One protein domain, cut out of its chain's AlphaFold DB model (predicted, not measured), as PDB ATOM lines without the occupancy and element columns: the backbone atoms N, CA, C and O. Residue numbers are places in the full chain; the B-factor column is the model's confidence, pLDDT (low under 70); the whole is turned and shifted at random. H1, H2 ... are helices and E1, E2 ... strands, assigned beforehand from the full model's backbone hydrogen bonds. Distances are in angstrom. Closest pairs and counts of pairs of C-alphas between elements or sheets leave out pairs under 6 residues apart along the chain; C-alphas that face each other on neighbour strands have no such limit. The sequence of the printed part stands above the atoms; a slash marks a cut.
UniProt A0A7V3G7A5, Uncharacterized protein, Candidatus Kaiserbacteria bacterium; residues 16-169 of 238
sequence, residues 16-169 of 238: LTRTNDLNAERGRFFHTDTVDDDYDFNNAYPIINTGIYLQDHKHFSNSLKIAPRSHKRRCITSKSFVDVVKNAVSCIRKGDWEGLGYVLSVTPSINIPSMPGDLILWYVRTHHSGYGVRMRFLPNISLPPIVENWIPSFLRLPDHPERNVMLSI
ATOM      1  N   LEU A  16      43.977  30.568 -11.053       87.62
ATOM      2  CA  LEU A  16      42.972  31.138 -11.941       87.62
ATOM      3  C   LEU A  16      41.631  30.432 -11.763       87.62
ATOM      4  O   LEU A  16      41.576  29.216 -11.601       87.62
ATOM      5  N   THR A  17      40.550  31.188 -11.889       87.56
ATOM      6  CA  THR A  17      39.210  30.619 -12.006       87.56
ATOM      7  C   THR A  17      38.848  30.541 -13.481       87.56
ATOM      8  O   THR A  17      38.978  31.524 -14.212       87.56
ATOM      9  N   ARG A  18      38.423  29.367 -13.950       83.94
ATOM     10  CA  ARG A  18      37.747  29.242 -15.246       83.94
ATOM     11  C   ARG A  18      36.263  29.155 -14.983       83.94
ATOM     12  O   ARG A  18      35.861  28.224 -14.301       83.94
ATOM     13  N   THR A  19      35.501  30.070 -15.563       82.31
ATOM     14  CA  THR A  19      34.037  30.080 -15.539       82.31
ATOM     15  C   THR A  19      33.565  30.051 -16.976       82.31
ATOM     16  O   THR A  19      34.037  30.857 -17.775       82.31
ATOM     17  N   ASN A  20      32.654  29.138 -17.306       68.56
ATOM     18  CA  ASN A  20      31.912  29.133 -18.567       68.56
ATOM     19  C   ASN A  20      32.783  29.406 -19.803       68.56
ATOM     20  O   ASN A  20      32.380  30.152 -20.690       68.56
ATOM     21  N   ASP A  21      33.955  28.763 -19.911       62.41
ATOM     22  CA  ASP A  21      34.798  28.795 -21.121       62.41
ATOM     23  C   ASP A  21      34.089  28.058 -22.307       62.41
ATOM     24  O   ASP A  21      34.736  27.446 -23.159       62.41
ATOM     25  N   LEU A  22      32.752  28.056 -22.374       55.50
ATOM     26  CA  LEU A  22      31.893  27.476 -23.410       55.50
ATOM     27  C   LEU A  22      31.973  28.275 -24.723       55.50
ATOM     28  O   LEU A  22      30.970  28.508 -25.385       55.50
ATOM     29  N   ASN A  23      33.169  28.664 -25.158       50.12
ATOM     30  CA  ASN A  23      33.357  28.978 -26.565       50.12
ATOM     31  C   ASN A  23      33.459  27.644 -27.303       50.12
ATOM     32  O   ASN A  23      34.539  27.057 -27.416       50.12
ATOM     33  N   ALA A  24      32.309  27.176 -27.796       45.88
ATOM     34  CA  ALA A  24      32.161  25.995 -28.649       45.88
ATOM     35  C   ALA A  24      33.167  25.967 -29.824       45.88
ATOM     36  O   ALA A  24      33.503  24.900 -30.330       45.88
ATOM     37  N   GLU A  25      33.707  27.127 -30.202       46.75
ATOM     38  CA  GLU A  25      34.719  27.309 -31.244       46.75
ATOM     39  C   GLU A  25      36.097  26.706 -30.928       46.75
ATOM     40  O   GLU A  25      36.871  26.449 -31.850       46.75
ATOM     41  N   ARG A  26      36.456  26.462 -29.656       56.41
ATOM     42  CA  ARG A  26      37.820  25.996 -29.327       56.41
ATOM     43  C   ARG A  26      38.066  24.515 -29.621       56.41
ATOM     44  O   ARG A  26      39.228  24.136 -29.763       56.41
ATOM     45  N   GLY A  27      37.010  23.712 -29.773       70.88
ATOM     46  CA  GLY A  27      37.099  22.271 -30.023       70.88
ATOM     47  C   GLY A  27      37.744  21.483 -28.871       70.88
ATOM     48  O   GLY A  27      38.489  22.014 -28.047       70.88
ATOM     49  N   ARG A  28      37.458  20.181 -28.789       88.06
ATOM     50  CA  ARG A  28      38.082  19.276 -27.809       88.06
ATOM     51  C   ARG A  28      39.388  18.738 -28.378       88.06
ATOM     52  O   ARG A  28      39.387  18.160 -29.465       88.06
ATOM     53  N   PHE A  29      40.487  18.886 -27.644       92.12
ATOM     54  CA  PHE A  29      41.794  18.335 -28.014       92.12
ATOM     55  C   PHE A  29      42.674  18.080 -26.789       92.12
ATOM     56  O   PHE A  29      42.538  18.753 -25.763       92.12
ATOM     57  N   PHE A  30      43.579  17.107 -26.894       94.00
ATOM     58  CA  PHE A  30      44.601  16.900 -25.872       94.00
ATOM     59  C   PHE A  30      45.690  17.962 -25.967       94.00
ATOM     60  O   PHE A  30      46.151  18.293 -27.058       94.00
ATOM     61  N   HIS A  31      46.102  18.466 -24.811       93.81
ATOM     62  CA  HIS A  31      47.257  19.337 -24.643       93.81
ATOM     63  C   HIS A  31      47.890  19.109 -23.265       93.81
ATOM     64  O   HIS A  31      47.369  18.348 -22.445       93.81
ATOM     65  N   THR A  32      49.016  19.771 -23.022       95.00
ATOM     66  CA  THR A  32      49.669  19.877 -21.715       95.00
ATOM     67  C   THR A  32      49.694  21.339 -21.281       95.00
ATOM     68  O   THR A  32      49.642  22.243 -22.115       95.00
ATOM     69  N   ASP A  33      49.800  21.564 -19.974       92.88
ATOM     70  CA  ASP A  33      49.973  22.901 -19.388       92.88
ATOM     71  C   ASP A  33      51.456  23.267 -19.217       92.88
ATOM     72  O   ASP A  33      51.786  24.299 -18.626       92.88
ATOM     73  N   THR A  34      52.363  22.409 -19.695       92.44
ATOM     74  CA  THR A  34      53.804  22.643 -19.625       92.44
ATOM     75  C   THR A  34      54.214  23.883 -20.387       92.44
ATOM     76  O   THR A  34      53.631  24.272 -21.401       92.44
ATOM     77  N   VAL A  35      55.279  24.499 -19.894       86.19
ATOM     78  CA  VAL A  35      55.933  25.611 -20.562       86.19
ATOM     79  C   VAL A  35      57.420  25.305 -20.598       86.19
ATOM     80  O   VAL A  35      57.976  24.903 -19.579       86.19
ATOM     81  N   ASP A  36      58.032  25.485 -21.771       83.31
ATOM     82  CA  ASP A  36      59.468  25.251 -21.983       83.31
ATOM     83  C   ASP A  36      59.906  23.832 -21.576       83.31
ATOM     84  O   ASP A  36      60.876  23.635 -20.851       83.31
ATOM     85  N   ASP A  37      59.122  22.834 -21.993       87.56
ATOM     86  CA  ASP A  37      59.422  21.430 -21.725       87.56
ATOM     87  C   ASP A  37      60.727  21.018 -22.433       87.56
ATOM     88  O   ASP A  37      60.918  21.337 -23.608       87.56
ATOM     89  N   ASP A  38      61.614  20.310 -21.732       89.94
ATOM     90  CA  ASP A  38      62.845  19.764 -22.314       89.94
ATOM     91  C   ASP A  38      62.619  18.442 -23.056       89.94
ATOM     92  O   ASP A  38      63.545  17.923 -23.676       89.94
ATOM     93  N   TYR A  39      61.386  17.924 -23.027       89.94
ATOM     94  CA  TYR A  39      60.982  16.656 -23.633       89.94
ATOM     95  C   TYR A  39      61.754  15.441 -23.095       89.94
ATOM     96  O   TYR A  39      61.673  14.358 -23.675       89.94
ATOM     97  N   ASP A  40      62.439  15.586 -21.958       91.56
ATOM     98  CA  ASP A  40      63.006  14.465 -21.226       91.56
ATOM     99  C   ASP A  40      61.971  13.932 -20.231       91.56
ATOM    100  O   ASP A  40      61.778  14.439 -19.120       91.56
ATOM    101  N   PHE A  41      61.270  12.889 -20.666       91.00
ATOM    102  CA  PHE A  41      60.213  12.246 -19.895       91.00
ATOM    103  C   PHE A  41      60.720  11.226 -18.869       91.00
ATOM    104  O   PHE A  41      59.910  10.691 -18.106       91.00
ATOM    105  N   ASN A  42      62.031  10.966 -18.828       90.44
ATOM    106  CA  ASN A  42      62.639  10.143 -17.782       90.44
ATOM    107  C   ASN A  42      62.832  10.945 -16.494       90.44
ATOM    108  O   ASN A  42      62.770  10.382 -15.400       90.44
ATOM    109  N   ASN A  43      63.015  12.259 -16.623       88.56
ATOM    110  CA  ASN A  43      63.134  13.173 -15.501       88.56
ATOM    111  C   ASN A  43      61.771  13.695 -15.031       88.56
ATOM    112  O   ASN A  43      60.833  13.901 -15.809       88.56
ATOM    113  N   ALA A  44      61.659  13.919 -13.721       87.50
ATOM    114  CA  ALA A  44      60.463  14.502 -13.134       87.50
ATOM    115  C   ALA A  44      60.307  15.967 -13.571       87.50
ATOM    116  O   ALA A  44      61.262  16.737 -13.544       87.50
ATOM    117  N   TYR A  45      59.075  16.361 -13.902       92.50
ATOM    118  CA  TYR A  45      58.674  17.761 -14.058       92.50
ATOM    119  C   TYR A  45      57.790  18.107 -12.858       92.50
ATOM    120  O   TYR A  45      56.582  17.843 -12.901       92.50
ATOM    121  N   PRO A  46      58.373  18.595 -11.746       94.31
ATOM    122  CA  PRO A  46      57.719  18.629 -10.444       94.31
ATOM    123  C   PRO A  46      56.821  19.863 -10.323       94.31
ATOM    124  O   PRO A  46      56.992  20.697  -9.439       94.31
ATOM    125  N   ILE A  47      55.875  19.995 -11.253       96.06
ATOM    126  CA  ILE A  47      54.851  21.033 -11.268       96.06
ATOM    127  C   ILE A  47      53.501  20.336 -11.429       96.06
ATOM    128  O   ILE A  47      53.254  19.613 -12.401       96.06
ATOM    129  N   ILE A  48      52.630  20.553 -10.455       96.69
ATOM    130  CA  ILE A  48      51.295  19.977 -10.363       96.69
ATOM    131  C   ILE A  48      50.283  21.104 -10.479       96.69
ATOM    132  O   ILE A  48      50.375  22.120  -9.793       96.69
ATOM    133  N   ASN A  49      49.299  20.901 -11.343       95.81
ATOM    134  CA  ASN A  49      48.085  21.687 -11.345       95.81
ATOM    135  C   ASN A  49      47.061  21.010 -10.435       95.81
ATOM    136  O   ASN A  49      46.962  19.781 -10.376       95.81
ATOM    137  N   THR A  50      46.320  21.830  -9.714       96.12
ATOM    138  CA  THR A  50      45.238  21.410  -8.833       96.12
ATOM    139  C   THR A  50      43.966  22.081  -9.301       96.12
ATOM    140  O   THR A  50      44.015  23.218  -9.757       96.12
ATOM    141  N   GLY A  51      42.841  21.381  -9.226       95.56
ATOM    142  CA  GLY A  51      41.543  21.916  -9.605       95.56
ATOM    143  C   GLY A  51      40.468  21.521  -8.618       95.56
ATOM    144  O   GLY A  51      40.241  20.329  -8.415       95.56
ATOM    145  N   ILE A  52      39.803  22.519  -8.039       96.31
ATOM    146  CA  ILE A  52      38.590  22.335  -7.242       96.31
ATOM    147  C   ILE A  52      37.401  22.490  -8.184       96.31
ATOM    148  O   ILE A  52      37.195  23.563  -8.763       96.31
ATOM    149  N   TYR A  53      36.649  21.408  -8.362       93.94
ATOM    150  CA  TYR A  53      35.486  21.379  -9.243       93.94
ATOM    151  C   TYR A  53      34.225  21.723  -8.465       93.94
ATOM    152  O   TYR A  53      34.026  21.260  -7.345       93.94
ATOM    153  N   LEU A  54      33.374  22.553  -9.065       94.12
ATOM    154  CA  LEU A  54      32.189  23.106  -8.405       94.12
ATOM    155  C   LEU A  54      30.878  22.574  -9.007       94.12
ATOM    156  O   LEU A  54      29.805  23.064  -8.671       94.12
ATOM    157  N   GLN A  55      30.956  21.591  -9.910       92.94
ATOM    158  CA  GLN A  55      29.813  21.017 -10.623       92.94
ATOM    159  C   GLN A  55      29.854  19.494 -10.640       92.94
ATOM    160  O   GLN A  55      30.909  18.878 -10.492       92.94
ATOM    161  N   ASP A  56      28.682  18.902 -10.871       94.88
ATOM    162  CA  ASP A  56      28.531  17.480 -11.150       94.88
ATOM    163  C   ASP A  56      28.951  17.182 -12.594       94.88
ATOM    164  O   ASP A  56      28.289  17.561 -13.557       94.88
ATOM    165  N   HIS A  57      30.056  16.461 -12.729       93.94
ATOM    166  CA  HIS A  57      30.579  15.896 -13.967       93.94
ATOM    167  C   HIS A  57      30.568  14.364 -13.953       93.94
ATOM    168  O   HIS A  57      31.179  13.717 -14.813       93.94
ATOM    169  N   LYS A  58      29.886  13.760 -12.978       94.62
ATOM    170  CA  LYS A  58      29.573  12.332 -12.948       94.62
ATOM    171  C   LYS A  58      28.359  12.041 -13.830       94.62
ATOM    172  O   LYS A  58      28.389  11.069 -14.585       94.62
ATOM    173  N   HIS A  59      27.343  12.903 -13.782       94.50
ATOM    174  CA  HIS A  59      26.088  12.763 -14.530       94.50
ATOM    175  C   HIS A  59      25.962  13.728 -15.719       94.50
ATOM    176  O   HIS A  59      25.044  13.585 -16.524       94.50
ATOM    177  N   PHE A  60      26.905  14.660 -15.872       94.19
ATOM    178  CA  PHE A  60      26.970  15.586 -17.002       94.19
ATOM    179  C   PHE A  60      28.288  15.461 -17.769       94.19
ATOM    180  O   PHE A  60      29.307  14.988 -17.253       94.19
ATOM    181  N   SER A  61      28.263  15.902 -19.024       92.75
ATOM    182  CA  SER A  61      29.458  16.127 -19.837       92.75
ATOM    183  C   SER A  61      30.214  17.380 -19.357       92.75
ATOM    184  O   SER A  61      29.949  17.952 -18.298       92.75
ATOM    185  N   ASN A  62      31.204  17.802 -20.135       89.88
ATOM    186  CA  ASN A  62      32.084  18.937 -19.870       89.88
ATOM    187  C   ASN A  62      33.091  18.769 -18.722       89.88
ATOM    188  O   ASN A  62      33.696  19.742 -18.256       89.88
ATOM    189  N   SER A  63      33.347  17.520 -18.334       89.69
ATOM    190  CA  SER A  63      34.330  17.168 -17.314       89.69
ATOM    191  C   SER A  63      35.764  17.509 -17.732       89.69
ATOM    192  O   SER A  63      36.069  17.777 -18.900       89.69
ATOM    193  N   LEU A  64      36.691  17.430 -16.777       94.00
ATOM    194  CA  LEU A  64      38.096  17.208 -17.113       94.00
ATOM    195  C   LEU A  64      38.245  15.827 -17.752       94.00
ATOM    196  O   LEU A  64      37.680  14.846 -17.263       94.00
ATOM    197  N   LYS A  65      39.023  15.747 -18.825       95.19
ATOM    198  CA  LYS A  65      39.481  14.486 -19.397       95.19
ATOM    199  C   LYS A  65      40.980  14.372 -19.209       95.19
ATOM    200  O   LYS A  65      41.708  15.307 -19.534       95.19
ATOM    201  N   ILE A  66      41.438  13.218 -18.742       96.81
ATOM    202  CA  ILE A  66      42.854  12.926 -18.521       96.81
ATOM    203  C   ILE A  66      43.235  11.672 -19.292       96.81
ATOM    204  O   ILE A  66      42.490  10.694 -19.305       96.81
ATOM    205  N   ALA A  67      44.418  11.677 -19.896       96.38
ATOM    206  CA  ALA A  67      45.077  10.461 -20.342       96.38
ATOM    207  C   ALA A  67      46.001   9.932 -19.231       96.38
ATOM    208  O   ALA A  67      47.017  10.572 -18.930       96.38
ATOM    209  N   PRO A  68      45.699   8.786 -18.599       95.62
ATOM    210  CA  PRO A  68      46.550   8.233 -17.550       95.62
ATOM    211  C   PRO A  68      47.989   8.002 -18.030       95.62
ATOM    212  O   PRO A  68      48.219   7.619 -19.175       95.62
ATOM    213  N   ARG A  69      48.969   8.234 -17.145       93.75
ATOM    214  CA  ARG A  69      50.422   8.045 -17.392       93.75
ATOM    215  C   ARG A  69      51.018   8.884 -18.534       93.75
ATOM    216  O   ARG A  69      52.204   8.768 -18.825       93.75
ATOM    217  N   SER A  70      50.234   9.763 -19.151       94.75
ATOM    218  CA  SER A  70      50.660  10.557 -20.307       94.75
ATOM    219  C   SER A  70      51.737  11.603 -20.005       94.75
ATOM    220  O   SER A  70      52.435  12.016 -20.919       94.75
ATOM    221  N   HIS A  71      51.949  11.952 -18.732       94.31
ATOM    222  CA  HIS A  71      53.035  12.838 -18.299       94.31
ATOM    223  C   HIS A  71      54.448  12.298 -18.584       94.31
ATOM    224  O   HIS A  71      55.417  13.036 -18.435       94.31
ATOM    225  N   LYS A  72      54.566  11.023 -18.981       93.00
ATOM    226  CA  LYS A  72      55.820  10.354 -19.354       93.00
ATOM    227  C   LYS A  72      56.052  10.279 -20.867       93.00
ATOM    228  O   LYS A  72      56.847   9.463 -21.317       93.00
ATOM    229  N   ARG A  73      55.309  11.043 -21.667       91.62
ATOM    230  CA  ARG A  73      55.454  11.030 -23.126       91.62
ATOM    231  C   ARG A  73      55.037  12.343 -23.763       91.62
ATOM    232  O   ARG A  73      54.224  13.096 -23.220       91.62
ATOM    233  N   ARG A  74      55.539  12.570 -24.973       92.19
ATOM    234  CA  ARG A  74      55.263  13.771 -25.760       92.19
ATOM    235  C   ARG A  74      53.781  13.878 -26.117       92.19
ATOM    236  O   ARG A  74      53.154  12.911 -26.543       92.19
ATOM    237  N   CYS A  75      53.232  15.080 -25.957       91.94
ATOM    238  CA  CYS A  75      51.916  15.438 -26.474       91.94
ATOM    239  C   CYS A  75      52.094  16.121 -27.827       91.94
ATOM    240  O   CYS A  75      52.748  17.162 -27.906       91.94
ATOM    241  N   ILE A  76      51.503  15.570 -28.885       91.25
ATOM    242  CA  ILE A  76      51.388  16.275 -30.163       91.25
ATOM    243  C   ILE A  76      49.942  16.721 -30.304       91.25
ATOM    244  O   ILE A  76      49.042  15.924 -30.553       91.25
ATOM    245  N   THR A  77      49.728  18.014 -30.084       90.75
ATOM    246  CA  THR A  77      48.397  18.608 -30.113       90.75
ATOM    247  C   THR A  77      47.842  18.601 -31.533       90.75
ATOM    248  O   THR A  77      48.383  19.246 -32.433       90.75
ATOM    249  N   SER A  78      46.713  17.923 -31.711       90.31
ATOM    250  CA  SER A  78      45.910  17.947 -32.933       90.31
ATOM    251  C   SER A  78      44.495  18.381 -32.572       90.31
ATOM    252  O   SER A  78      43.829  17.721 -31.774       90.31
ATOM    253  N   LYS A  79      44.038  19.506 -33.132       88.88
ATOM    254  CA  LYS A  79      42.698  20.051 -32.848       88.88
ATOM    255  C   LYS A  79      41.636  19.504 -33.795       88.88
ATOM    256  O   LYS A  79      40.451  19.518 -33.484       88.88
ATOM    257  N   SER A  80      42.070  19.002 -34.944       89.25
ATOM    258  CA  SER A  80      41.229  18.466 -36.005       89.25
ATOM    259  C   SER A  80      41.901  17.276 -36.693       89.25
ATOM    260  O   SER A  80      43.108  17.067 -36.555       89.25
ATOM    261  N   PHE A  81      41.145  16.527 -37.500       89.75
ATOM    262  CA  PHE A  81      41.715  15.497 -38.377       89.75
ATOM    263  C   PHE A  81      42.717  16.076 -39.387       89.75
ATOM    264  O   PHE A  81      43.718  15.433 -39.695       89.75
ATOM    265  N   VAL A  82      42.506  17.312 -39.851       91.81
ATOM    266  CA  VAL A  82      43.466  18.012 -40.718       91.81
ATOM    267  C   VAL A  82      44.797  18.221 -39.992       91.81
ATOM    268  O   VAL A  82      45.853  18.014 -40.587       91.81
ATOM    269  N   ASP A  83      44.771  18.567 -38.702       92.38
ATOM    270  CA  ASP A  83      45.996  18.704 -37.907       92.38
ATOM    271  C   ASP A  83      46.686  17.362 -37.673       92.38
ATOM    272  O   ASP A  83      47.910  17.317 -37.655       92.38
ATOM    273  N   VAL A  84      45.936  16.262 -37.524       92.00
ATOM    274  CA  VAL A  84      46.521  14.908 -37.464       92.00
ATOM    275  C   VAL A  84      47.319  14.630 -38.739       92.00
ATOM    276  O   VAL A  84      48.491  14.268 -38.656       92.00
ATOM    277  N   VAL A  85      46.736  14.881 -39.917       95.38
ATOM    278  CA  VAL A  85      47.419  14.682 -41.207       95.38
ATOM    279  C   VAL A  85      48.636  15.603 -41.342       95.38
ATOM    280  O   VAL A  85      49.721  15.136 -41.682       95.38
ATOM    281  N   LYS A  86      48.497  16.900 -41.033       96.56
ATOM    282  CA  LYS A  86      49.613  17.865 -41.075       96.56
ATOM    283  C   LYS A  86      50.758  17.455 -40.150       96.56
ATOM    284  O   LYS A  86      51.916  17.486 -40.568       96.56
ATOM    285  N   ASN A  87      50.445  17.047 -38.920       95.94
ATOM    286  CA  ASN A  87      51.435  16.603 -37.946       95.94
ATOM    287  C   ASN A  87      52.120  15.310 -38.405       95.94
ATOM    288  O   ASN A  87      53.345  15.231 -38.340       95.94
ATOM    289  N   ALA A  88      51.370  14.343 -38.944       96.50
ATOM    290  CA  ALA A  88      51.925  13.106 -39.491       96.50
ATOM    291  C   ALA A  88      52.888  13.381 -40.659       96.50
ATOM    292  O   ALA A  88      54.027  12.918 -40.645       96.50
ATOM    293  N   VAL A  89      52.481  14.211 -41.627       97.56
ATOM    294  CA  VAL A  89      53.335  14.628 -42.753       97.56
ATOM    295  C   VAL A  89      54.579  15.371 -42.263       97.56
ATOM    296  O   VAL A  89      55.672  15.135 -42.774       97.56
ATOM    297  N   SER A  90      54.444  16.251 -41.265       97.19
ATOM    298  CA  SER A  90      55.587  16.954 -40.672       97.19
ATOM    299  C   SER A  90      56.580  15.981 -40.033       97.19
ATOM    300  O   SER A  90      57.782  16.122 -40.254       97.19
ATOM    301  N   CYS A  91      56.088  14.975 -39.303       97.06
ATOM    302  CA  CYS A  91      56.919  13.939 -38.697       97.06
ATOM    303  C   CYS A  91      57.669  13.133 -39.765       97.06
ATOM    304  O   CYS A  91      58.889  13.018 -39.690       97.06
ATOM    305  N   ILE A  92      56.972  12.678 -40.814       97.50
ATOM    306  CA  ILE A  92      57.574  11.935 -41.935       97.50
ATOM    307  C   ILE A  92      58.678  12.760 -42.610       97.50
ATOM    308  O   ILE A  92      59.786  12.268 -42.801       97.50
ATOM    309  N   ARG A  93      58.418  14.038 -42.922       97.81
ATOM    310  CA  ARG A  93      59.404  14.926 -43.569       97.81
ATOM    311  C   ARG A  93      60.652  15.173 -42.720       97.81
ATOM    312  O   ARG A  93      61.705  15.449 -43.279       97.81
ATOM    313  N   LYS A  94      60.522  15.115 -41.395       97.19
ATOM    314  CA  LYS A  94      61.620  15.314 -40.437       97.19
ATOM    315  C   LYS A  94      62.300  14.009 -40.011       97.19
ATOM    316  O   LYS A  94      63.265  14.073 -39.262       97.19
ATOM    317  N   GLY A  95      61.793  12.849 -40.437       97.06
ATOM    318  CA  GLY A  95      62.241  11.546 -39.932       97.06
ATOM    319  C   GLY A  95      61.890  11.286 -38.457       97.06
ATOM    320  O   GLY A  95      62.507  10.434 -37.828       97.06
ATOM    321  N   ASP A  96      60.915  12.010 -37.892       95.88
ATOM    322  CA  ASP A  96      60.465  11.886 -36.496       95.88
ATOM    323  C   ASP A  96      59.456  10.729 -36.352       95.88
ATOM    324  O   ASP A  96      58.245  10.934 -36.238       95.88
ATOM    325  N   TRP A  97      59.945   9.488 -36.418       94.75
ATOM    326  CA  TRP A  97      59.102   8.286 -36.348       94.75
ATOM    327  C   TRP A  97      58.419   8.104 -34.989       94.75
ATOM    328  O   TRP A  97      57.285   7.628 -34.931       94.75
ATOM    329  N   GLU A  98      59.073   8.522 -33.903       92.38
ATOM    330  CA  GLU A  98      58.485   8.499 -32.562       92.38
ATOM    331  C   GLU A  98      57.306   9.478 -32.475       92.38
ATOM    332  O   GLU A  98      56.205   9.111 -32.053       92.38
ATOM    333  N   GLY A  99      57.495  10.707 -32.970       92.38
ATOM    334  CA  GLY A  99      56.435  11.698 -33.109       92.38
ATOM    335  C   GLY A  99      55.271  11.193 -33.956       92.38
ATOM    336  O   GLY A  99      54.117  11.335 -33.551       92.38
ATOM    337  N   LEU A 100      55.549  10.539 -35.087       94.38
ATOM    338  CA  LEU A 100      54.508   9.926 -35.916       94.38
ATOM    339  C   LEU A 100      53.715   8.870 -35.133       94.38
ATOM    340  O   LEU A 100      52.484   8.861 -35.197       94.38
ATOM    341  N   GLY A 101      54.404   8.035 -34.350       92.38
ATOM    342  CA  GLY A 101      53.780   7.075 -33.442       92.38
ATOM    343  C   GLY A 101      52.814   7.748 -32.466       92.38
ATOM    344  O   GLY A 101      51.676   7.300 -32.326       92.38
ATOM    345  N   TYR A 102      53.205   8.868 -31.852       90.81
ATOM    346  CA  TYR A 102      52.319   9.617 -30.957       90.81
ATOM    347  C   TYR A 102      51.119  10.241 -31.678       90.81
ATOM    348  O   TYR A 102      50.010  10.154 -31.153       90.81
ATOM    349  N   VAL A 103      51.311  10.818 -32.873       91.31
ATOM    350  CA  VAL A 103      50.226  11.414 -33.681       91.31
ATOM    351  C   VAL A 103      49.152  10.385 -34.022       91.31
ATOM    352  O   VAL A 103      47.962  10.688 -33.948       91.31
ATOM    353  N   LEU A 104      49.567   9.178 -34.409       88.31
ATOM    354  CA  LEU A 104      48.657   8.116 -34.834       88.31
ATOM    355  C   LEU A 104      48.113   7.292 -33.659       88.31
ATOM    356  O   LEU A 104      47.148   6.547 -33.825       88.31
ATOM    357  N   SER A 105      48.706   7.418 -32.467       85.25
ATOM    358  CA  SER A 105      48.273   6.662 -31.297       85.25
ATOM    359  C   SER A 105      46.906   7.120 -30.786       85.25
ATOM    360  O   SER A 105      46.676   8.290 -30.467       85.25
ATOM    361  N   VAL A 106      46.001   6.159 -30.606       82.88
ATOM    362  CA  VAL A 106      44.788   6.380 -29.820       82.88
ATOM    363  C   VAL A 106      45.189   6.375 -28.355       82.88
ATOM    364  O   VAL A 106      45.505   5.336 -27.784       82.88
ATOM    365  N   THR A 107      45.208   7.553 -27.745       85.25
ATOM    366  CA  THR A 107      45.546   7.704 -26.332       85.25
ATOM    367  C   THR A 107      44.357   7.304 -25.456       85.25
ATOM    368  O   THR A 107      43.330   7.991 -25.501       85.25
ATOM    369  N   PRO A 108      44.473   6.241 -24.630       90.94
ATOM    370  CA  PRO A 108      43.442   5.909 -23.658       90.94
ATOM    371  C   PRO A 108      43.232   7.081 -22.708       90.94
ATOM    372  O   PRO A 108      44.187   7.730 -22.270       90.94
ATOM    373  N   SER A 109      41.976   7.360 -22.394       94.94
ATOM    374  CA  SER A 109      41.619   8.480 -21.538       94.94
ATOM    375  C   SER A 109      40.423   8.163 -20.667       94.94
ATOM    376  O   SER A 109      39.731   7.170 -20.878       94.94
ATOM    377  N   ILE A 110      40.224   8.999 -19.659       95.69
ATOM    378  CA  ILE A 110      39.106   8.924 -18.734       95.69
ATOM    379  C   ILE A 110      38.487  10.310 -18.591       95.69
ATOM    380  O   ILE A 110      39.193  11.318 -18.514       95.69
ATOM    381  N   ASN A 111      37.159  10.349 -18.541       95.81
ATOM    382  CA  ASN A 111      36.416  11.530 -18.119       95.81
ATOM    383  C   ASN A 111      36.305  11.478 -16.598       95.81
ATOM    384  O   ASN A 111      35.712  10.539 -16.058       95.81
ATOM    385  N   ILE A 112      36.886  12.455 -15.905       95.56
ATOM    386  CA  ILE A 112      36.892  12.469 -14.444       95.56
ATOM    387  C   ILE A 112      35.461  12.722 -13.941       95.56
ATOM    388  O   ILE A 112      34.852  13.713 -14.346       95.56
ATOM    389  N   PRO A 113      34.877  11.825 -13.125       95.44
ATOM    390  CA  PRO A 113      33.515  11.972 -12.613       95.44
ATOM    391  C   PRO A 113      33.493  12.869 -11.374       95.44
ATOM    392  O   PRO A 113      33.093  12.413 -10.307       95.44
ATOM    393  N   SER A 114      33.975  14.109 -11.501       95.00
ATOM    394  CA  SER A 114      34.027  15.027 -10.362       95.00
ATOM    395  C   SER A 114      32.642  15.456  -9.901       95.00
ATOM    396  O   SER A 114      31.719  15.598 -10.702       95.00
ATOM    397  N   MET A 115      32.529  15.687  -8.603       96.12
ATOM    398  CA  MET A 115      31.398  16.305  -7.926       96.12
ATOM    399  C   MET A 115      31.830  17.649  -7.314       96.12
ATOM    400  O   MET A 115      33.031  17.909  -7.186       96.12
ATOM    401  N   PRO A 116      30.879  18.514  -6.911       95.81
ATOM    402  CA  PRO A 116      31.209  19.743  -6.200       95.81
ATOM    403  C   PRO A 116      32.055  19.470  -4.949       95.81
ATOM    404  O   PRO A 116      31.667  18.677  -4.093       95.81
ATOM    405  N   GLY A 117      33.199  20.145  -4.849       94.88
ATOM    406  CA  GLY A 117      34.152  20.004  -3.747       94.88
ATOM    407  C   GLY A 117      35.293  19.018  -4.010       94.88
ATOM    408  O   GLY A 117      36.263  19.019  -3.253       94.88
ATOM    409  N   ASP A 118      35.236  18.230  -5.089       96.94
ATOM    410  CA  ASP A 118      36.338  17.337  -5.441       96.94
ATOM    411  C   ASP A 118      37.593  18.136  -5.820       96.94
ATOM    412  O   ASP A 118      37.567  19.021  -6.686       96.94
ATOM    413  N   LEU A 119      38.713  17.765  -5.198       96.44
ATOM    414  CA  LEU A 119      40.046  18.245  -5.534       96.44
ATOM    415  C   LEU A 119      40.738  17.240  -6.456       96.44
ATOM    416  O   LEU A 119      41.000  16.099  -6.075       96.44
ATOM    417  N   ILE A 120      41.099  17.685  -7.656       96.50
ATOM    418  CA  ILE A 120      41.842  16.879  -8.629       96.50
ATOM    419  C   ILE A 120      43.252  17.440  -8.770       96.50
ATOM    420  O   ILE A 120      43.434  18.648  -8.888       96.50
ATOM    421  N   LEU A 121      44.254  16.559  -8.786       96.31
ATOM    422  CA  LEU A 121      45.660  16.909  -8.963       96.31
ATOM    423  C   LEU A 121      46.229  16.182 -10.184       96.31
ATOM    424  O   LEU A 121      45.997  14.986 -10.362       96.31
ATOM    425  N   TRP A 122      46.999  16.884 -11.012       96.56
ATOM    426  CA  TRP A 122      47.721  16.284 -12.134       96.56
ATOM    427  C   TRP A 122      49.026  17.025 -12.410       96.56
ATOM    428  O   TRP A 122      49.110  18.241 -12.265       96.56
ATOM    429  N   TYR A 123      50.059  16.307 -12.855       96.25
ATOM    430  CA  TYR A 123      51.259  16.958 -13.385       96.25
ATOM    431  C   TYR A 123      50.887  17.807 -14.595       96.25
ATOM    432  O   TYR A 123      50.120  17.341 -15.439       96.25
ATOM    433  N   VAL A 124      51.486  18.984 -14.762       95.88
ATOM    434  CA  VAL A 124      51.211  19.837 -15.936       95.88
ATOM    435  C   VAL A 124      51.613  19.181 -17.268       95.88
ATOM    436  O   VAL A 124      51.073  19.541 -18.312       95.88
ATOM    437  N   ARG A 125      52.496  18.166 -17.235       95.62
ATOM    438  CA  ARG A 125      52.827  17.272 -18.369       95.62
ATOM    439  C   ARG A 125      51.698  16.308 -18.755       95.62
ATOM    440  O   ARG A 125      51.759  15.684 -19.807       95.62
ATOM    441  N   THR A 126      50.687  16.133 -17.911       96.75
ATOM    442  CA  THR A 126      49.583  15.206 -18.176       96.75
ATOM    443  C   THR A 126      48.770  15.706 -19.363       96.75
ATOM    444  O   THR A 126      48.280  16.838 -19.357       96.75
ATOM    445  N   HIS A 127      48.604  14.855 -20.377       96.25
ATOM    446  CA  HIS A 127      47.737  15.150 -21.509       96.25
ATOM    447  C   HIS A 127      46.309  15.189 -20.991       96.25
ATOM    448  O   HIS A 127      45.798  14.213 -20.427       96.25
ATOM    449  N   HIS A 128      45.672  16.327 -21.184       95.50
ATOM    450  CA  HIS A 128      44.325  16.550 -20.714       95.50
ATOM    451  C   HIS A 128      43.533  17.366 -21.728       95.50
ATOM    452  O   HIS A 128      44.069  17.948 -22.676       95.50
ATOM    453  N   SER A 129      42.221  17.337 -21.560       93.50
ATOM    454  CA  SER A 129      41.290  18.116 -22.356       93.50
ATOM    455  C   SER A 129      40.205  18.665 -21.445       93.50
ATOM    456  O   SER A 129      39.730  17.974 -20.539       93.50
ATOM    457  N   GLY A 130      39.814  19.913 -21.682       89.00
ATOM    458  CA  GLY A 130      38.534  20.399 -21.189       89.00
ATOM    459  C   GLY A 130      37.390  19.763 -21.978       89.00
ATOM    460  O   GLY A 130      37.593  19.211 -23.058       89.00
ATOM    461  N   TYR A 131      36.175  19.902 -21.460       89.38
ATOM    462  CA  TYR A 131      34.946  19.544 -22.170       89.38
ATOM    463  C   TYR A 131      34.776  18.054 -22.494       89.38
ATOM    464  O   TYR A 131      34.211  17.722 -23.533       89.38
ATOM    465  N   GLY A 132      35.251  17.145 -21.640       91.94
ATOM    466  CA  GLY A 132      35.101  15.706 -21.877       91.94
ATOM    467  C   GLY A 132      33.643  15.305 -22.140       91.94
ATOM    468  O   GLY A 132      32.736  15.754 -21.432       91.94
ATOM    469  N   VAL A 133      33.409  14.483 -23.167       93.38
ATOM    470  CA  VAL A 133      32.064  13.986 -23.502       93.38
ATOM    471  C   VAL A 133      31.805  12.667 -22.797       93.38
ATOM    472  O   VAL A 133      32.596  11.728 -22.902       93.38
ATOM    473  N   ARG A 134      30.660  12.565 -22.121       94.69
ATOM    474  CA  ARG A 134      30.140  11.283 -21.639       94.69
ATOM    475  C   ARG A 134      29.067  10.774 -22.583       94.69
ATOM    476  O   ARG A 134      28.161  11.513 -22.958       94.69
ATOM    477  N   MET A 135      29.151   9.501 -22.945       95.12
ATOM    478  CA  MET A 135      28.128   8.857 -23.765       95.12
ATOM    479  C   MET A 135      26.883   8.559 -22.932       95.12
ATOM    480  O   MET A 135      26.991   8.145 -21.781       95.12
ATOM    481  N   ARG A 136      25.698   8.703 -23.526       94.06
ATOM    482  CA  ARG A 136      24.415   8.483 -22.843       94.06
ATOM    483  C   ARG A 136      24.231   7.043 -22.354       94.06
ATOM    484  O   ARG A 136      23.780   6.835 -21.238       94.06
ATOM    485  N   PHE A 137      24.571   6.060 -23.189       92.75
ATOM    486  CA  PHE A 137      24.340   4.635 -22.899       92.75
ATOM    487  C   PHE A 137      25.550   3.930 -22.276       92.75
ATOM    488  O   PHE A 137      25.400   2.903 -21.626       92.75
ATOM    489  N   LEU A 138      26.752   4.477 -22.475       92.19
ATOM    490  CA  LEU A 138      28.012   3.908 -21.995       92.19
ATOM    491  C   LEU A 138      28.877   5.021 -21.375       92.19
ATOM    492  O   LEU A 138      29.938   5.346 -21.909       92.19
ATOM    493  N   PRO A 139      28.440   5.636 -20.258       89.06
ATOM    494  CA  PRO A 139      29.044   6.861 -19.713       89.06
ATOM    495  C   PRO A 139      30.490   6.703 -19.224       89.06
ATOM    496  O   PRO A 139      31.172   7.703 -18.988       89.06
ATOM    497  N   ASN A 140      30.960   5.460 -19.091       89.75
ATOM    498  CA  ASN A 140      32.328   5.122 -18.704       89.75
ATOM    499  C   ASN A 140      33.279   4.967 -19.904       89.75
ATOM    500  O   ASN A 140      34.491   4.927 -19.707       89.75
ATOM    501  N   ILE A 141      32.765   4.901 -21.139       91.56
ATOM    502  CA  ILE A 141      33.608   4.908 -22.339       91.56
ATOM    503  C   ILE A 141      34.077   6.337 -22.597       91.56
ATOM    504  O   ILE A 141      33.272   7.259 -22.727       91.56
ATOM    505  N   SER A 142      35.394   6.509 -22.693       93.44
ATOM    506  CA  SER A 142      36.017   7.777 -23.054       93.44
ATOM    507  C   SER A 142      36.602   7.680 -24.454       93.44
ATOM    508  O   SER A 142      37.439   6.817 -24.726       93.44
ATOM    509  N   LEU A 143      36.169   8.570 -25.341       92.94
ATOM    510  CA  LEU A 143      36.650   8.617 -26.716       92.94
ATOM    511  C   LEU A 143      37.736   9.691 -26.867       92.94
ATOM    512  O   LEU A 143      37.808  10.626 -26.063       92.94
ATOM    513  N   PRO A 144      38.614   9.593 -27.874       91.06
ATOM    514  CA  PRO A 144      39.565  10.659 -28.157       91.06
ATOM    515  C   PRO A 144      38.836  11.988 -28.430       91.06
ATOM    516  O   PRO A 144      37.857  11.982 -29.177       91.06
ATOM    517  N   PRO A 145      39.320  13.132 -27.912       91.31
ATOM    518  CA  PRO A 145      38.680  14.440 -28.084       91.31
ATOM    519  C   PRO A 145      38.294  14.790 -29.531       91.31
ATOM    520  O   PRO A 145      37.211  15.311 -29.783       91.31
ATOM    521  N   ILE A 146      39.150  14.443 -30.498       89.25
ATOM    522  CA  ILE A 146      38.899  14.691 -31.925       89.25
ATOM    523  C   ILE A 146      37.656  13.935 -32.404       89.25
ATOM    524  O   ILE A 146      36.885  14.490 -33.178       89.25
ATOM    525  N   VAL A 147      37.441  12.705 -31.926       90.00
ATOM    526  CA  VAL A 147      36.246  11.903 -32.231       90.00
ATOM    527  C   VAL A 147      35.026  12.485 -31.521       90.00
ATOM    528  O   VAL A 147      33.966  12.607 -32.127       90.00
ATOM    529  N   GLU A 148      35.182  12.919 -30.267       91.56
ATOM    530  CA  GLU A 148      34.104  13.518 -29.467       91.56
ATOM    531  C   GLU A 148      33.471  14.755 -30.108       91.56
ATOM    532  O   GLU A 148      32.272  14.983 -29.948       91.56
ATOM    533  N   ASN A 149      34.247  15.518 -30.882       89.44
ATOM    534  CA  ASN A 149      33.748  16.682 -31.616       89.44
ATOM    535  C   ASN A 149      32.668  16.336 -32.660       89.44
ATOM    536  O   ASN A 149      31.869  17.207 -32.994       89.44
ATOM    537  N   TRP A 150      32.597  15.086 -33.132       89.31
ATOM    538  CA  TRP A 150      31.646  14.639 -34.162       89.31
ATOM    539  C   TRP A 150      30.470  13.829 -33.615       89.31
ATOM    540  O   TRP A 150      29.555  13.490 -34.361       89.31
ATOM    541  N   ILE A 151      30.473  13.499 -32.324       90.69
ATOM    542  CA  ILE A 151      29.418  12.677 -31.722       90.69
ATOM    543  C   ILE A 151      28.116  13.479 -31.726       90.69
ATOM    544  O   ILE A 151      28.122  14.576 -31.196       90.69
ATOM    545  N   PRO A 152      26.978  13.007 -32.241       91.44
ATOM    546  CA  PRO A 152      25.719  13.754 -32.158       91.44
ATOM    547  C   PRO A 152      25.246  13.997 -30.716       91.44
ATOM    548  O   PRO A 152      25.434  13.140 -29.854       91.44
ATOM    549  N   SER A 153      24.595  15.133 -30.442       90.56
ATOM    550  CA  SER A 153      24.151  15.508 -29.083       90.56
ATOM    551  C   SER A 153      23.233  14.469 -28.430       90.56
ATOM    552  O   SER A 153      23.367  14.215 -27.239       90.56
ATOM    553  N   PHE A 154      22.370  13.798 -29.201       92.88
ATOM    554  CA  PHE A 154      21.457  12.767 -28.687       92.88
ATOM    555  C   PHE A 154      22.165  11.510 -28.140       92.88
ATOM    556  O   PHE A 154      21.549  10.739 -27.397       92.88
ATOM    557  N   LEU A 155      23.444  11.302 -28.486       94.69
ATOM    558  CA  LEU A 155      24.285  10.212 -27.974       94.69
ATOM    559  C   LEU A 155      25.129  10.614 -26.757       94.69
ATOM    560  O   LEU A 155      25.780   9.749 -26.167       94.69
ATOM    561  N   ARG A 156      25.133  11.894 -26.372       94.19
ATOM    562  CA  ARG A 156      25.911  12.420 -25.243       94.19
ATOM    563  C   ARG A 156      25.007  12.642 -24.030       94.19
ATOM    564  O   ARG A 156      23.812  12.890 -24.178       94.19
ATOM    565  N   LEU A 157      25.577  12.585 -22.830       94.31
ATOM    566  CA  LEU A 157      24.960  13.215 -21.664       94.31
ATOM    567  C   LEU A 157      24.953  14.736 -21.857       94.31
ATOM    568  O   LEU A 157      25.880  15.254 -22.495       94.31
ATOM    569  N   PRO A 158      23.945  15.445 -21.316       92.25
ATOM    570  CA  PRO A 158      23.885  16.893 -21.410       92.25
ATOM    571  C   PRO A 158      25.139  17.526 -20.812       92.25
ATOM    572  O   PRO A 158      25.758  17.006 -19.880       92.25
ATOM    573  N   ASP A 159      25.500  18.668 -21.369       89.88
ATOM    574  CA  ASP A 159      26.531  19.527 -20.820       89.88
ATOM    575  C   ASP A 159      26.000  20.182 -19.539       89.88
ATOM    576  O   ASP A 159      24.840  20.598 -19.488       89.88
ATOM    577  N   HIS A 160      26.831  20.281 -18.499       86.94
ATOM    578  CA  HIS A 160      26.472  21.105 -17.347       86.94
ATOM    579  C   HIS A 160      26.397  22.579 -17.807       86.94
ATOM    580  O   HIS A 160      27.308  23.014 -18.525       86.94
ATOM    581  N   PRO A 161      25.345  23.345 -17.444       80.50
ATOM    582  CA  PRO A 161      25.142  24.716 -17.935       80.50
ATOM    583  C   PRO A 161      26.265  25.665 -17.516       80.50
ATOM    584  O   PRO A 161      26.571  26.622 -18.223       80.50
ATOM    585  N   GLU A 162      26.901  25.360 -16.388       84.38
ATOM    586  CA  GLU A 162      28.081  26.063 -15.908       84.38
ATOM    587  C   GLU A 162      29.296  25.147 -15.832       84.38
ATOM    588  O   GLU A 162      29.175  23.963 -15.520       84.38
ATOM    589  N   ARG A 163      30.486  25.695 -16.062       84.75
ATOM    590  CA  ARG A 163      31.739  24.986 -15.794       84.75
ATOM    591  C   ARG A 163      32.687  25.914 -15.063       84.75
ATOM    592  O   ARG A 163      33.372  26.714 -15.704       84.75
ATOM    593  N   ASN A 164      32.734  25.760 -13.743       90.25
ATOM    594  CA  ASN A 164      33.548  26.570 -12.851       90.25
ATOM    595  C   ASN A 164      34.594  25.697 -12.158       90.25
ATOM    596  O   ASN A 164      34.269  24.752 -11.441       90.25
ATOM    597  N   VAL A 165      35.863  26.027 -12.365       91.56
ATOM    598  CA  VAL A 165      36.982  25.363 -11.694       91.56
ATOM    599  C   VAL A 165      37.950  26.410 -11.173       91.56
ATOM    600  O   VAL A 165      38.325  27.338 -11.895       91.56
ATOM    601  N   MET A 166      38.364  26.246  -9.921       94.44
ATOM    602  CA  MET A 166      39.446  27.023  -9.324       94.44
ATOM    603  C   MET A 166      40.731  26.225  -9.470       94.44
ATOM    604  O   MET A 166      40.827  25.120  -8.936       94.44
ATOM    605  N   LEU A 167      41.681  26.757 -10.232       94.06
ATOM    606  CA  LEU A 167      42.957  26.108 -10.496       94.06
ATOM    607  C   LEU A 167      44.089  26.805  -9.751       94.06
ATOM    608  O   LEU A 167      44.157  28.035  -9.756       94.06
ATOM    609  N   SER A 168      45.019  26.019  -9.220       94.69
ATOM    610  CA  SER A 168      46.248  26.505  -8.587       94.69
ATOM    611  C   SER A 168      47.422  25.597  -8.930       94.69
ATOM    612  O   SER A 168      47.284  24.372  -8.964       94.69
ATOM    613  N   ILE A 169      48.592  26.192  -9.159       94.94
ATOM    614  CA  ILE A 169      49.836  25.459  -9.413       94.94
ATOM    615  C   ILE A 169      50.631  25.308  -8.120       94.94
ATOM    616  O   ILE A 169      50.859  26.291  -7.423       94.94
TER     617      ILE A 169
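AT A GLANCE: This is residues 16 to 169 of the 238 residues of an uncharacterized protein of Candidatus Kaiserbacteria bacterium (UniProt A0A7V3G7A5). With little regular structure, the model has a twisted four-strand sheet toward one end, a helical hairpin, H1 and H2, at the other, and between them long loops round a small strand pair, E3 and E5. The 154 printed residues, 57 in named elements, run E1 E2 E3 H1 H2 E4 E5 H3 E6, mixed in class; the sheet, E1 - E6 - E2 - E4, is antiparallel. It is compact, with a radius of gyration of the C-alphas of 15.8 A, spanning 45 by 36 by 25 A.

IN THESE COORDINATES: Find C-alpha 16 at (42.972, 31.138, -11.941); E1 runs from there to 19. Next come E2, 47 to 53, 19.5 A; E3, 63 to 66; H1, 81 to 94, 20.0 A; H2, 97 to 104; E4, 119 to 123; E5, 128 to 132; H3, 145 to 148; E6, 164 to 169, ending at (49.836, 25.459, -9.413).

HOW THE PARTS SIT: Look within hydrogen-bond range for N 16 and O 167, 2.9 A, in E1 and E6; N 50 and O 168, 2.8 A, in E2 and E6; N 49 and O 122, 2.8 A, in E2 and E4; N 65 and O 129, 2.9 A, in antiparallel E3 and E5. H1 and H2 touch, closest at C-alphas Ala 88 and Leu 100, 5.4 A, at a shallow tilt of 7 degrees, opposite ways; every O i to N i+4 pair in both is within range, and H3 is too short for one. H3 is close but not clearly touching H1, closest at C-alphas Ile 146 and Phe 81, 7.1 A.

THE WHOLE: The printed part has no cut; C-alphas 93 and 117 are farthest apart, 47.4 A. Among the long links is E1 to E2, where residues 20 to 26 have pLDDT under 70.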